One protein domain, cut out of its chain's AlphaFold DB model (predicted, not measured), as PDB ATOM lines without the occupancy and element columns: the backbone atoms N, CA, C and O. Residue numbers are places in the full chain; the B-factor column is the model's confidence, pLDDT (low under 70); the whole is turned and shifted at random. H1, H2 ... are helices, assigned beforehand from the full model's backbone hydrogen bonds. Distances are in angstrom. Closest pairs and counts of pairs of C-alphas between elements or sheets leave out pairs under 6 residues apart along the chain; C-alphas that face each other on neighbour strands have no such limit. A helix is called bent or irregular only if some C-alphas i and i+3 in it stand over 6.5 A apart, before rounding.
ATOM      1  N   SER A 123     296.266 282.310 393.655       97.75
ATOM      2  CA  SER A 123     296.587 282.349 392.230       97.75
ATOM      3  C   SER A 123     295.348 282.062 391.396       97.75
ATOM      4  O   SER A 123     295.088 282.784 390.437       97.75
ATOM      5  N   ASP A 124     294.572 281.043 391.764       98.19
ATOM      6  CA  ASP A 124     293.295 280.750 391.109       98.19
ATOM      7  C   ASP A 124     292.300 281.904 391.289       98.19
ATOM      8  O   ASP A 124     291.722 282.362 390.304       98.19
ATOM      9  N   TYR A 125     292.172 282.441 392.507       97.31
ATOM     10  CA  TYR A 125     291.293 283.577 392.782       97.31
ATOM     11  C   TYR A 125     291.669 284.805 391.938       97.31
ATOM     12  O   TYR A 125     290.839 285.306 391.179       97.31
ATOM     13  N   SER A 126     292.944 285.213 391.963       95.38
ATOM     14  CA  SER A 126     293.433 286.359 391.178       95.38
ATOM     15  C   SER A 126     293.241 286.165 389.670       95.38
ATOM     16  O   SER A 126     292.910 287.110 388.955       95.38
ATOM     17  N   ASN A 127     293.444 284.943 389.164       97.50
ATOM     18  CA  ASN A 127     293.257 284.649 387.745       97.50
ATOM     19  C   ASN A 127     291.787 284.787 387.334       97.50
ATOM     20  O   ASN A 127     291.508 285.378 386.295       97.50
ATOM     21  N   ARG A 128     290.848 284.302 388.153       97.62
ATOM     22  CA  ARG A 128     289.411 284.441 387.876       97.62
ATOM     23  C   ARG A 128     288.953 285.895 387.932       97.62
ATOM     24  O   ARG A 128     288.153 286.300 387.096       97.62
ATOM     25  N   GLU A 129     289.464 286.684 388.879       96.94
ATOM     26  CA  GLU A 129     289.192 288.128 388.933       96.94
ATOM     27  C   GLU A 129     289.668 288.834 387.662       96.94
ATOM     28  O   GLU A 129     288.937 289.646 387.090       96.94
ATOM     29  N   TYR A 130     290.872 288.493 387.197       96.38
ATOM     30  CA  TYR A 130     291.419 289.004 385.945       96.38
ATOM     31  C   TYR A 130     290.566 288.599 384.736       96.38
ATOM     32  O   TYR A 130     290.180 289.461 383.947       96.38
ATOM     33  N   GLU A 131     290.234 287.314 384.596       97.44
ATOM     34  CA  GLU A 131     289.420 286.805 383.486       97.44
ATOM     35  C   GLU A 131     288.043 287.481 383.439       97.44
ATOM     36  O   GLU A 131     287.622 287.950 382.379       97.44
ATOM     37  N   ALA A 132     287.379 287.619 384.590       97.12
ATOM     38  CA  ALA A 132     286.093 288.298 384.693       97.12
ATOM     39  C   ALA A 132     286.195 289.796 384.356       97.12
ATOM     40  O   ALA A 132     285.353 290.328 383.634       97.12
ATOM     41  N   ALA A 133     287.249 290.483 384.810       97.06
ATOM     42  CA  ALA A 133     287.485 291.882 384.456       97.06
ATOM     43  C   ALA A 133     287.689 292.070 382.942       97.06
ATOM     44  O   ALA A 133     287.126 292.991 382.348       97.06
ATOM     45  N   VAL A 134     288.459 291.186 382.301       97.44
ATOM     46  CA  VAL A 134     288.678 291.188 380.845       97.44
ATOM     47  C   VAL A 134     287.369 290.936 380.091       97.44
ATOM     48  O   VAL A 134     287.086 291.623 379.105       97.44
ATOM     49  N   GLU A 135     286.531 290.011 380.564       96.94
ATOM     50  CA  GLU A 135     285.206 289.767 379.986       96.94
ATOM     51  C   GLU A 135     284.282 290.987 380.136       96.94
ATOM     52  O   GLU A 135     283.646 291.404 379.164       96.94
ATOM     53  N   ASN A 136     284.250 291.616 381.312       96.94
ATOM     54  CA  ASN A 136     283.466 292.828 381.554       96.94
ATOM     55  C   ASN A 136     283.919 293.975 380.640       96.94
ATOM     56  O   ASN A 136     283.082 294.609 379.992       96.94
ATOM     57  N   ILE A 137     285.233 294.192 380.509       97.44
ATOM     58  CA  ILE A 137     285.814 295.155 379.559       97.44
ATOM     59  C   ILE A 137     285.333 294.858 378.143       97.44
ATOM     60  O   ILE A 137     284.900 295.780 377.451       97.44
ATOM     61  N   SER A 138     285.352 293.591 377.719       96.62
ATOM     62  CA  SER A 138     284.836 293.203 376.409       96.62
ATOM     63  C   SER A 138     283.388 293.659 376.241       96.62
ATOM     64  O   SER A 138     283.063 294.303 375.250       96.62
ATOM     65  N   GLN A 139     282.511 293.377 377.205       96.06
ATOM     66  CA  GLN A 139     281.093 293.740 377.121       96.06
ATOM     67  C   GLN A 139     280.866 295.255 377.047       96.06
ATOM     68  O   GLN A 139     280.035 295.714 376.261       96.06
ATOM     69  N   ILE A 140     281.608 296.029 377.842       96.81
ATOM     70  CA  ILE A 140     281.501 297.491 377.889       96.81
ATOM     71  C   ILE A 140     282.036 298.106 376.594       96.81
ATOM     72  O   ILE A 140     281.397 298.965 375.990       96.81
ATOM     73  N   ALA A 141     283.225 297.679 376.172       95.75
ATOM     74  CA  ALA A 141     284.038 298.398 375.204       95.75
ATOM     75  C   ALA A 141     283.894 297.900 373.759       95.75
ATOM     76  O   ALA A 141     284.349 298.577 372.834       95.75
ATOM     77  N   HIS A 142     283.218 296.765 373.544       95.12
ATOM     78  CA  HIS A 142     283.033 296.141 372.228       95.12
ATOM     79  C   HIS A 142     282.494 297.104 371.160       95.12
ATOM     80  O   HIS A 142     282.888 297.025 370.006       95.12
ATOM     81  N   ASN A 143     281.607 298.036 371.520       94.56
ATOM     82  CA  ASN A 143     281.013 298.970 370.551       94.56
ATOM     83  C   ASN A 143     281.881 300.205 370.257       94.56
ATOM     84  O   ASN A 143     281.456 301.069 369.493       94.56
ATOM     85  N   PHE A 144     283.053 300.324 370.884       95.38
ATOM     86  CA  PHE A 144     283.960 301.461 370.706       95.38
ATOM     87  C   PHE A 144     285.318 301.059 370.146       95.38
ATOM     88  O   PHE A 144     286.075 301.930 369.723       95.38
ATOM     89  N   VAL A 145     285.665 299.775 370.179       96.25
ATOM     90  CA  VAL A 145     286.892 299.278 369.563       96.25
ATOM     91  C   VAL A 145     286.731 299.253 368.044       96.25
ATOM     92  O   VAL A 145     285.659 298.976 367.518       96.25
ATOM     93  N   ARG A 146     287.807 299.553 367.321       94.75
ATOM     94  CA  ARG A 146     287.851 299.461 365.860       94.75
ATOM     95  C   ARG A 146     287.554 298.033 365.378       94.75
ATOM     96  O   ARG A 146     288.128 297.070 365.887       94.75
ATOM     97  N   ASP A 147     286.741 297.927 364.330       92.56
ATOM     98  CA  ASP A 147     286.251 296.651 363.787       92.56
ATOM     99  C   ASP A 147     287.348 295.615 363.493       92.56
ATOM    100  O   ASP A 147     287.154 294.422 363.713       92.56
ATOM    101  N   ASP A 148     288.520 296.038 363.004       92.69
ATOM    102  CA  ASP A 148     289.594 295.107 362.642       92.69
ATOM    103  C   ASP A 148     290.304 294.461 363.839       92.69
ATOM    104  O   ASP A 148     291.123 293.572 363.618       92.69
ATOM    105  N   LEU A 149     289.997 294.872 365.075       93.44
ATOM    106  CA  LEU A 149     290.493 294.216 366.288       93.44
ATOM    107  C   LEU A 149     289.522 293.181 366.867       93.44
ATOM    108  O   LEU A 149     289.992 292.267 367.539       93.44
ATOM    109  N   ILE A 150     288.216 293.288 366.588       88.38
ATOM    110  CA  ILE A 150     287.170 292.434 367.187       88.38
ATOM    111  C   ILE A 150     287.427 290.949 366.901       88.38
ATOM    112  O   ILE A 150     287.364 290.128 367.810       88.38
ATOM    113  N   ASP A 151     287.781 290.624 365.656       86.31
ATOM    114  CA  ASP A 151     288.057 289.252 365.199       86.31
ATOM    115  C   ASP A 151     289.564 288.992 364.980       86.31
ATOM    116  O   ASP A 151     289.953 288.132 364.183       86.31
ATOM    117  N   SER A 152     290.434 289.778 365.620       90.75
ATOM    118  CA  SER A 152     291.888 289.654 365.465       90.75
ATOM    119  C   SER A 152     292.523 288.757 366.532       90.75
ATOM    120  O   SER A 152     291.924 288.479 367.563       90.75
ATOM    121  N   ASP A 153     293.782 288.361 366.318       92.62
ATOM    122  CA  ASP A 153     294.583 287.657 367.335       92.62
ATOM    123  C   ASP A 153     295.073 288.589 368.470       92.62
ATOM    124  O   ASP A 153     295.820 288.158 369.350       92.62
ATOM    125  N   VAL A 154     294.729 289.883 368.429       92.44
ATOM    126  CA  VAL A 154     295.094 290.853 369.466       92.44
ATOM    127  C   VAL A 154     294.065 290.794 370.587       92.44
ATOM    128  O   VAL A 154     292.891 291.092 370.376       92.44
ATOM    129  N   ASP A 155     294.529 290.489 371.797       95.62
ATOM    130  CA  ASP A 155     293.713 290.555 373.009       95.62
ATOM    131  C   ASP A 155     293.616 292.003 373.511       95.62
ATOM    132  O   ASP A 155     294.270 292.434 374.462       95.62
ATOM    133  N   TRP A 156     292.824 292.796 372.796       96.81
ATOM    134  CA  TRP A 156     292.660 294.216 373.089       96.81
ATOM    135  C   TRP A 156     292.013 294.457 374.463       96.81
ATOM    136  O   TRP A 156     292.250 295.504 375.066       96.81
ATOM    137  N   CYS A 157     291.232 293.503 374.982       97.19
ATOM    138  CA  CYS A 157     290.638 293.578 376.316       97.19
ATOM    139  C   CYS A 157     291.720 293.494 377.399       97.19
ATOM    140  O   CYS A 157     291.737 294.322 378.312       97.19
ATOM    141  N   ALA A 158     292.663 292.555 377.267       97.44
ATOM    142  CA  ALA A 158     293.821 292.449 378.156       97.44
ATOM    143  C   ALA A 158     294.735 293.686 378.084       97.44
ATOM    144  O   ALA A 158     295.257 294.138 379.108       97.44
ATOM    145  N   ASP A 159     294.903 294.276 376.897       98.06
ATOM    146  CA  ASP A 159     295.646 295.532 376.733       98.06
ATOM    147  C   ASP A 159     294.948 296.700 377.452       98.06
ATOM    148  O   ASP A 159     295.610 297.494 378.127       98.06
ATOM    149  N   VAL A 160     293.616 296.804 377.351       97.81
ATOM    150  CA  VAL A 160     292.818 297.804 378.083       97.81
ATOM    151  C   VAL A 160     292.932 297.591 379.590       97.81
ATOM    152  O   VAL A 160     293.200 298.555 380.308       97.81
ATOM    153  N   PHE A 161     292.806 296.350 380.069       97.81
ATOM    154  CA  PHE A 161     293.018 296.010 381.477       97.81
ATOM    155  C   PHE A 161     294.405 296.465 381.944       97.81
ATOM    156  O   PHE A 161     294.527 297.181 382.935       97.81
ATOM    157  N   SER A 162     295.453 296.113 381.196       97.38
ATOM    158  CA  SER A 162     296.837 296.477 381.520       97.38
ATOM    159  C   SER A 162     297.032 297.992 381.544       97.38
ATOM    160  O   SER A 162     297.731 298.530 382.403       97.38
ATOM    161  N   TRP A 163     296.383 298.712 380.626       97.38
ATOM    162  CA  TRP A 163     296.415 300.166 380.621       97.38
ATOM    163  C   TRP A 163     295.733 300.749 381.863       97.38
ATOM    164  O   TRP A 163     296.303 301.640 382.493       97.38
ATOM    165  N   LEU A 164     294.555 300.252 382.245       95.88
ATOM    166  CA  LEU A 164     293.854 300.690 383.456       95.88
ATOM    167  C   LEU A 164     294.677 300.371 384.708       95.88
ATOM    168  O   LEU A 164     294.843 301.231 385.564       95.88
ATOM    169  N   TRP A 165     295.320 299.209 384.770       94.44
ATOM    170  CA  TRP A 165     296.212 298.847 385.873       94.44
ATOM    171  C   TRP A 165     297.357 299.851 386.077       94.44
ATOM    172  O   TRP A 165     297.729 300.177 387.206       94.44
ATOM    173  N   ASP A 166     297.899 300.380 384.984       94.31
ATOM    174  CA  ASP A 166     299.025 301.313 385.002       94.31
ATOM    175  C   ASP A 166     298.625 302.793 385.154       94.31
ATOM    176  O   ASP A 166     299.507 303.654 385.317       94.31
ATOM    177  N   ASN A 167     297.337 303.129 385.017       92.44
ATOM    178  CA  ASN A 167     296.881 304.522 384.910       92.44
ATOM    179  C   ASN A 167     295.671 304.867 385.792       92.44
ATOM    180  O   ASN A 167     295.580 306.011 386.232       92.44
ATOM    181  N   ASP A 168     294.787 303.914 386.083       89.94
ATOM    182  CA  ASP A 168     293.617 304.082 386.946       89.94
ATOM    183  C   ASP A 168     293.191 302.757 387.612       89.94
ATOM    184  O   ASP A 168     292.224 302.107 387.220       89.94
ATOM    185  N   GLN A 169     293.924 302.345 388.649       91.06
ATOM    186  CA  GLN A 169     293.632 301.100 389.377       91.06
ATOM    187  C   GLN A 169     292.275 301.107 390.084       91.06
ATOM    188  O   GLN A 169     291.766 300.040 390.407       91.06
ATOM    189  N   THR A 170     291.682 302.282 390.317       91.69
ATOM    190  CA  THR A 170     290.382 302.368 390.994       91.69
ATOM    191  C   THR A 170     289.256 301.796 390.134       91.69
ATOM    192  O   THR A 170     288.299 301.237 390.656       91.69
ATOM    193  N   GLU A 171     289.419 301.839 388.810       94.12
ATOM    194  CA  GLU A 171     288.516 301.216 387.836       94.12
ATOM    195  C   GLU A 171     288.625 299.682 387.818       94.12
ATOM    196  O   GLU A 171     287.782 299.008 387.229       94.12
ATOM    197  N   LEU A 172     289.660 299.125 388.456       94.06
ATOM    198  CA  LEU A 172     289.907 297.687 388.552       94.06
ATOM    199  C   LEU A 172     289.586 297.103 389.938       94.06
ATOM    200  O   LEU A 172     289.909 295.948 390.211       94.06
ATOM    201  N   GLU A 173     288.945 297.870 390.823       91.00
ATOM    202  CA  GLU A 173     288.513 297.365 392.126       91.00
ATOM    203  C   GLU A 173     287.306 296.419 391.987       91.00
ATOM    204  O   GLU A 173     286.227 296.813 391.534       91.00
ATOM    205  N   ASN A 174     287.469 295.169 392.430       86.75
ATOM    206  CA  ASN A 174     286.388 294.188 392.520       86.75
ATOM    207  C   ASN A 174     285.595 294.397 393.821       86.75
ATOM    208  O   ASN A 174     286.087 294.120 394.915       86.75
ATOM    209  N   ASN A 175     284.372 294.917 393.709       86.31
ATOM    210  CA  ASN A 175     283.546 295.293 394.864       86.31
ATOM    211  C   ASN A 175     282.361 294.348 395.116       86.31
ATOM    212  O   ASN A 175     281.754 294.404 396.187       86.31
ATOM    213  N   ASP A 176     282.008 293.511 394.142       89.31
ATOM    214  CA  ASP A 176     280.832 292.633 394.172       89.31
ATOM    215  C   ASP A 176     281.164 291.152 393.933       89.31
ATOM    216  O   ASP A 176     280.251 290.330 393.854       89.31
ATOM    217  N   ASP A 177     282.457 290.810 393.884       92.50
ATOM    218  CA  ASP A 177     282.975 289.458 393.655       92.50
ATOM    219  C   ASP A 177     282.597 288.890 392.269       92.50
ATOM    220  O   ASP A 177     282.451 287.679 392.098       92.50
ATOM    221  N   GLN A 178     282.418 289.767 391.273       92.88
ATOM    222  CA  GLN A 178     282.126 289.427 389.867       92.88
ATOM    223  C   GLN A 178     283.197 289.956 388.893       92.88
ATOM    224  O   GLN A 178     282.987 289.994 387.679       92.88
ATOM    225  N   GLY A 179     284.356 290.352 389.425       93.75
ATOM    226  CA  GLY A 179     285.434 290.975 388.666       93.75
ATOM    227  C   GLY A 179     285.211 292.475 388.491       93.75
ATOM    228  O   GLY A 179     284.126 293.006 388.712       93.75
ATOM    229  N   ALA A 180     286.265 293.190 388.104       95.12
ATOM    230  CA  ALA A 180     286.170 294.631 387.932       95.12
ATOM    231  C   ALA A 180     285.191 295.020 386.816       95.12
ATOM    232  O   ALA A 180     285.131 294.371 385.768       95.12
ATOM    233  N   TYR A 181     284.469 296.122 387.029       95.31
ATOM    234  CA  TYR A 181     283.549 296.698 386.052       95.31
ATOM    235  C   TYR A 181     283.924 298.165 385.792       95.31
ATOM    236  O   TYR A 181     283.296 299.070 386.352       95.31
ATOM    237  N   PRO A 182     284.975 298.418 384.988       95.94
ATOM    238  CA  PRO A 182     285.421 299.776 384.713       95.94
ATOM    239  C   PRO A 182     284.331 300.585 384.010       95.94
ATOM    240  O   PRO A 182     283.470 300.056 383.304       95.94
ATOM    241  N   SER A 183     284.365 301.901 384.163       95.94
ATOM    242  CA  SER A 183     283.419 302.773 383.479       95.94
ATOM    243  C   SER A 183     283.630 302.776 381.959       95.94
ATOM    244  O   SER A 183     284.739 302.596 381.445       95.94
ATOM    245  N   GLU A 184     282.549 303.037 381.216       96.62
ATOM    246  CA  GLU A 184     282.598 303.225 379.759       96.62
ATOM    247  C   GLU A 184     283.613 304.306 379.358       96.62
ATOM    248  O   GLU A 184     284.382 304.125 378.412       96.62
ATOM    249  N   ASP A 185     283.648 305.415 380.101       95.25
ATOM    250  CA  ASP A 185     284.577 306.520 379.867       95.25
ATOM    251  C   ASP A 185     286.034 306.065 380.024       95.25
ATOM    252  O   ASP A 185     286.856 306.334 379.144       95.25
ATOM    253  N   SER A 186     286.350 305.329 381.091       96.19
ATOM    254  CA  SER A 186     287.696 304.799 381.334       96.19
ATOM    255  C   SER A 186     288.119 303.790 380.266       96.19
ATOM    256  O   SER A 186     289.244 303.863 379.761       96.19
ATOM    257  N   CYS A 187     287.199 302.941 379.801       97.44
ATOM    258  CA  CYS A 187     287.442 302.053 378.661       97.44
ATOM    259  C   CYS A 187     287.733 302.831 377.365       97.44
ATOM    260  O   CYS A 187     288.688 302.513 376.655       97.44
ATOM    261  N   LYS A 188     286.962 303.884 377.054       96.75
ATOM    262  CA  LYS A 188     287.198 304.727 375.866       96.75
ATOM    263  C   LYS A 188     288.536 305.455 375.929       96.75
ATOM    264  O   LYS A 188     289.226 305.544 374.913       96.75
ATOM    265  N   ILE A 189     288.923 305.958 377.103       96.50
ATOM    266  CA  ILE A 189     290.228 306.603 377.309       96.50
ATOM    267  C   ILE A 189     291.358 305.599 377.060       96.50
ATOM    268  O   ILE A 189     292.303 305.924 376.336       96.50
ATOM    269  N   ALA A 190     291.251 304.383 377.602       97.31
ATOM    270  CA  ALA A 190     292.232 303.322 377.391       97.31
ATOM    271  C   ALA A 190     292.348 302.950 375.904       97.31
ATOM    272  O   ALA A 190     293.439 303.001 375.334       97.31
ATOM    273  N   LEU A 191     291.220 302.681 375.235       97.69
ATOM    274  CA  LEU A 191     291.175 302.405 373.796       97.69
ATOM    275  C   LEU A 191     291.780 303.551 372.974       97.69
ATOM    276  O   LEU A 191     292.519 303.310 372.017       97.69
ATOM    277  N   TYR A 192     291.502 304.806 373.334       97.31
ATOM    278  CA  TYR A 192     292.076 305.975 372.668       97.31
ATOM    279  C   TYR A 192     293.598 306.025 372.829       97.31
ATOM    280  O   TYR A 192     294.315 306.224 371.845       97.31
ATOM    281  N   ALA A 193     294.093 305.801 374.047       96.75
ATOM    282  CA  ALA A 193     295.517 305.805 374.361       96.75
ATOM    283  C   ALA A 193     296.284 304.688 373.636       96.75
ATOM    284  O   ALA A 193     297.409 304.909 373.184       96.75
ATOM    285  N   LEU A 194     295.661 303.516 373.496       96.75
ATOM    286  CA  LEU A 194     296.205 302.354 372.787       96.75
ATOM    287  C   LEU A 194     296.089 302.480 371.257       96.75
ATOM    288  O   LEU A 194     296.738 301.744 370.517       96.75
ATOM    289  N   GLY A 195     295.295 303.434 370.756       96.25
ATOM    290  CA  GLY A 195     295.011 303.580 369.326       96.25
ATOM    291  C   GLY A 195     294.028 302.535 368.787       96.25
ATOM    292  O   GLY A 195     294.022 302.255 367.585       96.25
ATOM    293  N   TYR A 196     293.222 301.957 369.673       97.50
ATOM    294  CA  TYR A 196     292.231 300.918 369.396       97.50
ATOM    295  C   TYR A 196     290.808 301.471 369.268       97.50
ATOM    296  O   TYR A 196     289.940 300.775 368.756       97.50
ATOM    297  N   LEU A 197     290.563 302.712 369.699       96.81
ATOM    298  CA  LEU A 197     289.251 303.350 369.582       96.81
ATOM    299  C   LEU A 197     288.843 303.529 368.110       96.81
ATOM    300  O   LEU A 197     289.667 303.942 367.283       96.81
ATOM    301  N   ASP A 198     287.573 303.267 367.806       95.38
ATOM    302  CA  ASP A 198     286.972 303.475 366.494       95.38
ATOM    303  C   ASP A 198     287.254 304.909 365.994       95.38
ATOM    304  O   ASP A 198     287.021 305.884 366.723       95.38
ATOM    305  N   PRO A 199     287.772 305.076 364.762       92.25
ATOM    306  CA  PRO A 199     288.079 306.386 364.201       92.25
ATOM    307  C   PRO A 199     286.895 307.359 364.116       92.25
ATOM    308  O   PRO A 199     287.123 308.569 364.191       92.25
ATOM    309  N   GLU A 200     285.668 306.875 363.918       92.31
ATOM    310  CA  GLU A 200     284.463 307.708 363.867       92.31
ATOM    311  C   GLU A 200     284.172 308.302 365.246       92.31
ATOM    312  O   GLU A 200     284.121 309.527 365.369       92.31
ATOM    313  N   ILE A 201     284.130 307.467 366.290       90.31
ATOM    314  CA  ILE A 201     283.941 307.905 367.685       90.31
ATOM    315  C   ILE A 201     285.075 308.833 368.113       90.31
ATOM    316  O   ILE A 201     284.849 309.931 368.619       90.31
ATOM    317  N   LYS A 202     286.323 308.430 367.847       89.38
ATOM    318  CA  LYS A 202     287.503 309.238 368.161       89.38
ATOM    319  C   LYS A 202     287.390 310.647 367.588       89.38
ATOM    320  O   LYS A 202     287.779 311.596 368.253       89.38
ATOM    321  N   LYS A 203     286.926 310.781 366.347       90.75
ATOM    322  CA  LYS A 203     286.818 312.077 365.669       90.75
ATOM    323  C   LYS A 203     285.721 312.952 366.272       90.75
ATOM    324  O   LYS A 203     285.859 314.174 366.244       90.75
ATOM    325  N   GLU A 204     284.644 312.348 366.757       89.75
ATOM    326  CA  GLU A 204     283.555 313.063 367.427       89.75
ATOM    327  C   GLU A 204     284.008 313.628 368.782       89.75
ATOM    328  O   GLU A 204     283.717 314.791 369.068       89.75
ATOM    329  N   ASP A 205     284.828 312.878 369.528       92.12
ATOM    330  CA  ASP A 205     285.175 313.184 370.925       92.12
ATOM    331  C   ASP A 205     286.667 313.539 371.163       92.12
ATOM    332  O   ASP A 205     287.133 313.570 372.304       92.12
ATOM    333  N   GLU A 206     287.455 313.812 370.112       90.69
ATOM    334  CA  GLU A 206     288.933 313.875 370.172       90.69
ATOM    335  C   GLU A 206     289.479 314.835 371.245       90.69
ATOM    336  O   GLU A 206     290.429 314.508 371.966       90.69
ATOM    337  N   GLU A 207     288.888 316.028 371.355       92.38
ATOM    338  CA  GLU A 207     289.314 317.051 372.317       92.38
ATOM    339  C   GLU A 207     289.017 316.621 373.762       92.38
ATOM    340  O   GLU A 207     289.882 316.753 374.631       92.38
ATOM    341  N   GLU A 208     287.840 316.041 374.010       92.88
ATOM    342  CA  GLU A 208     287.431 315.555 375.331       92.88
ATOM    343  C   GLU A 208     288.299 314.376 375.784       92.88
ATOM    344  O   GLU A 208     288.856 314.402 376.884       92.88
ATOM    345  N   LEU A 209     288.480 313.375 374.919       92.44
ATOM    346  CA  LEU A 209     289.290 312.189 375.206       92.44
ATOM    347  C   LEU A 209     290.750 312.549 375.476       92.44
ATOM    348  O   LEU A 209     291.361 312.015 376.400       92.44
ATOM    349  N   THR A 210     291.307 313.491 374.713       92.19
ATOM    350  CA  THR A 210     292.670 313.983 374.945       92.19
ATOM    351  C   THR A 210     292.792 314.630 376.321       92.19
ATOM    352  O   THR A 210     293.774 314.394 377.029       92.19
ATOM    353  N   GLN A 211     291.793 315.410 376.733       92.50
ATOM    354  CA  GLN A 211     291.807 316.074 378.030       92.50
ATOM    355  C   GLN A 211     291.691 315.075 379.186       92.50
ATOM    356  O   GLN A 211     292.504 315.128 380.112       92.50
ATOM    357  N   LYS A 212     290.761 314.115 379.089       91.19
ATOM    358  CA  LYS A 212     290.598 313.038 380.077       91.19
ATOM    359  C   LYS A 212     291.846 312.149 380.168       91.19
ATOM    360  O   LYS A 212     292.305 311.846 381.266       91.19
ATOM    361  N   LEU A 213     292.475 311.811 379.038       90.00
ATOM    362  CA  LEU A 213     293.730 311.050 379.012       90.00
ATOM    363  C   LEU A 213     294.866 311.783 379.745       90.00
ATOM    364  O   LEU A 213     295.641 311.179 380.492       90.00
ATOM    365  N   ILE A 214     294.980 313.097 379.542       89.81
ATOM    366  CA  ILE A 214     295.962 313.924 380.252       89.81
ATOM    367  C   ILE A 214     295.700 313.896 381.765       89.81
ATOM    368  O   ILE A 214     296.650 313.902 382.546       89.81
ATOM    369  N   GLU A 215     294.442 313.896 382.199       86.81
ATOM    370  CA  GLU A 215     294.077 313.823 383.617       86.81
ATOM    371  C   GLU A 215     294.413 312.459 384.226       86.81
ATOM    372  O   GLU A 215     295.132 312.423 385.228       86.81
ATOM    373  N   ALA A 216     294.021 311.360 383.576       84.00
ATOM    374  CA  ALA A 216     294.335 309.999 384.015       84.00
ATOM    375  C   ALA A 216     295.854 309.779 384.154       84.00
ATOM    376  O   ALA A 216     296.352 309.291 385.166       84.00
ATOM    377  N   THR A 217     296.638 310.246 383.179       83.00
ATOM    378  CA  THR A 217     298.099 310.053 383.178       83.00
ATOM    379  C   THR A 217     298.861 310.979 384.135       83.00
ATOM    380  O   THR A 217     299.972 310.643 384.555       83.00
ATOM    381  N   LYS A 218     298.296 312.130 384.537       75.56
ATOM    382  CA  LYS A 218     298.911 313.047 385.522       75.56
ATOM    383  C   LYS A 218     299.005 312.444 386.923       75.56
ATOM    384  O   LYS A 218     299.921 312.804 387.666       75.56
ATOM    385  N   ASN A 219     298.126 311.507 387.271       59.53
ATOM    386  CA  ASN A 219     298.133 310.844 388.577       59.53
ATOM    387  C   ASN A 219     299.380 309.963 388.814       59.53
ATOM    388  O   ASN A 219     299.688 309.644 389.960       59.53
TER     389      ASN A 219
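This is residues 123 to 219 of the 224 residues of an uncharacterized protein of Thermoplasmatales archaeon (UniProt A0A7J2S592). Two helices, H3 and H5, cross almost at right angles in the middle of a flat, all-helix body, with H1 packing by its residues 133 to 141 on one side of them and the long, kinked H6 packing on the other side of H5. The short H2 lies in the link from H1 to H3 at one edge, and the short H4 follows H3. The printed part has 97 residues with six named helices, H1 to H6 in chain order, and no named strand. It is compact, with a radius of gyration of the C-alphas of 13.1 A, and its C-alphas span 40 by 33 by 18 A.

H6, residues 199 to 219, has a kink of 82 degrees near residue 206 and is irregular: C-alphas 204 and 207 are 8.5 A apart. It touches H5, residues 184 to 194, about perpendicular at 88 degrees; their closest C-alphas, of Ile 189 and Leu 213, are 5.9 A apart. H5 touches H3, residues 156 to 167, about perpendicular at 83 degrees, closest at the C-alphas of Val 160 and Ala 190, 5.6 A. H3 is the hub, touching four helices. H3 and H6 only just touch, with 3 pairs of C-alphas within 8 A, and only at their ends; the closest C-alphas are those of Asn 167 and Thr 217, 5.9 A apart. H1, residues 123 to 141, touches H3 with residues 133 to 138 alone, about perpendicular at 74 degrees; the closest C-alphas, of Val 134 and Cys 157, are 5.5 A apart. H1 touches H5 with residues 137 to 141 alone, closest at the C-alphas of Ala 141 and Cys 187, 6.1 A. H4, residues 169 to 172, touches H3, closest at the C-alphas of Leu 164 and Glu 171, 6.9 A. H2, residues 147 to 150, is close to H3 but not clearly touching, with the C-alphas of Leu 149 and Trp 156 7.1 A apart. H1 and H6 are apart. In H1, H3 and H5 every O i to N i+4 pair is within hydrogen-bond range, in H6 14 of 17 are, and H2 and H4 are too short for such a pair.

H6 is 26.7 A from first to last C-alpha and ends at C-alpha 219, (298.133, 310.844, 388.577). H1 measures 26.6 A and begins at C-alpha 123, (296.587, 282.349, 392.230). H3 measures 16.2 A from C-alpha 156 at (292.660, 294.216, 373.089), and H5 15.3 A. H2 and H4, four residues each, measure 5.5 A and 5.1 A.

The two C-alphas farthest apart, of Ser 123 and Glu 204, are 41.6 A apart. The printed part has no cut. The link from H4 to H5, with 11 residues, is long; the other four links are tight. The mean pLDDT of the printed part is 93.6, and residue 219 alone is under 70.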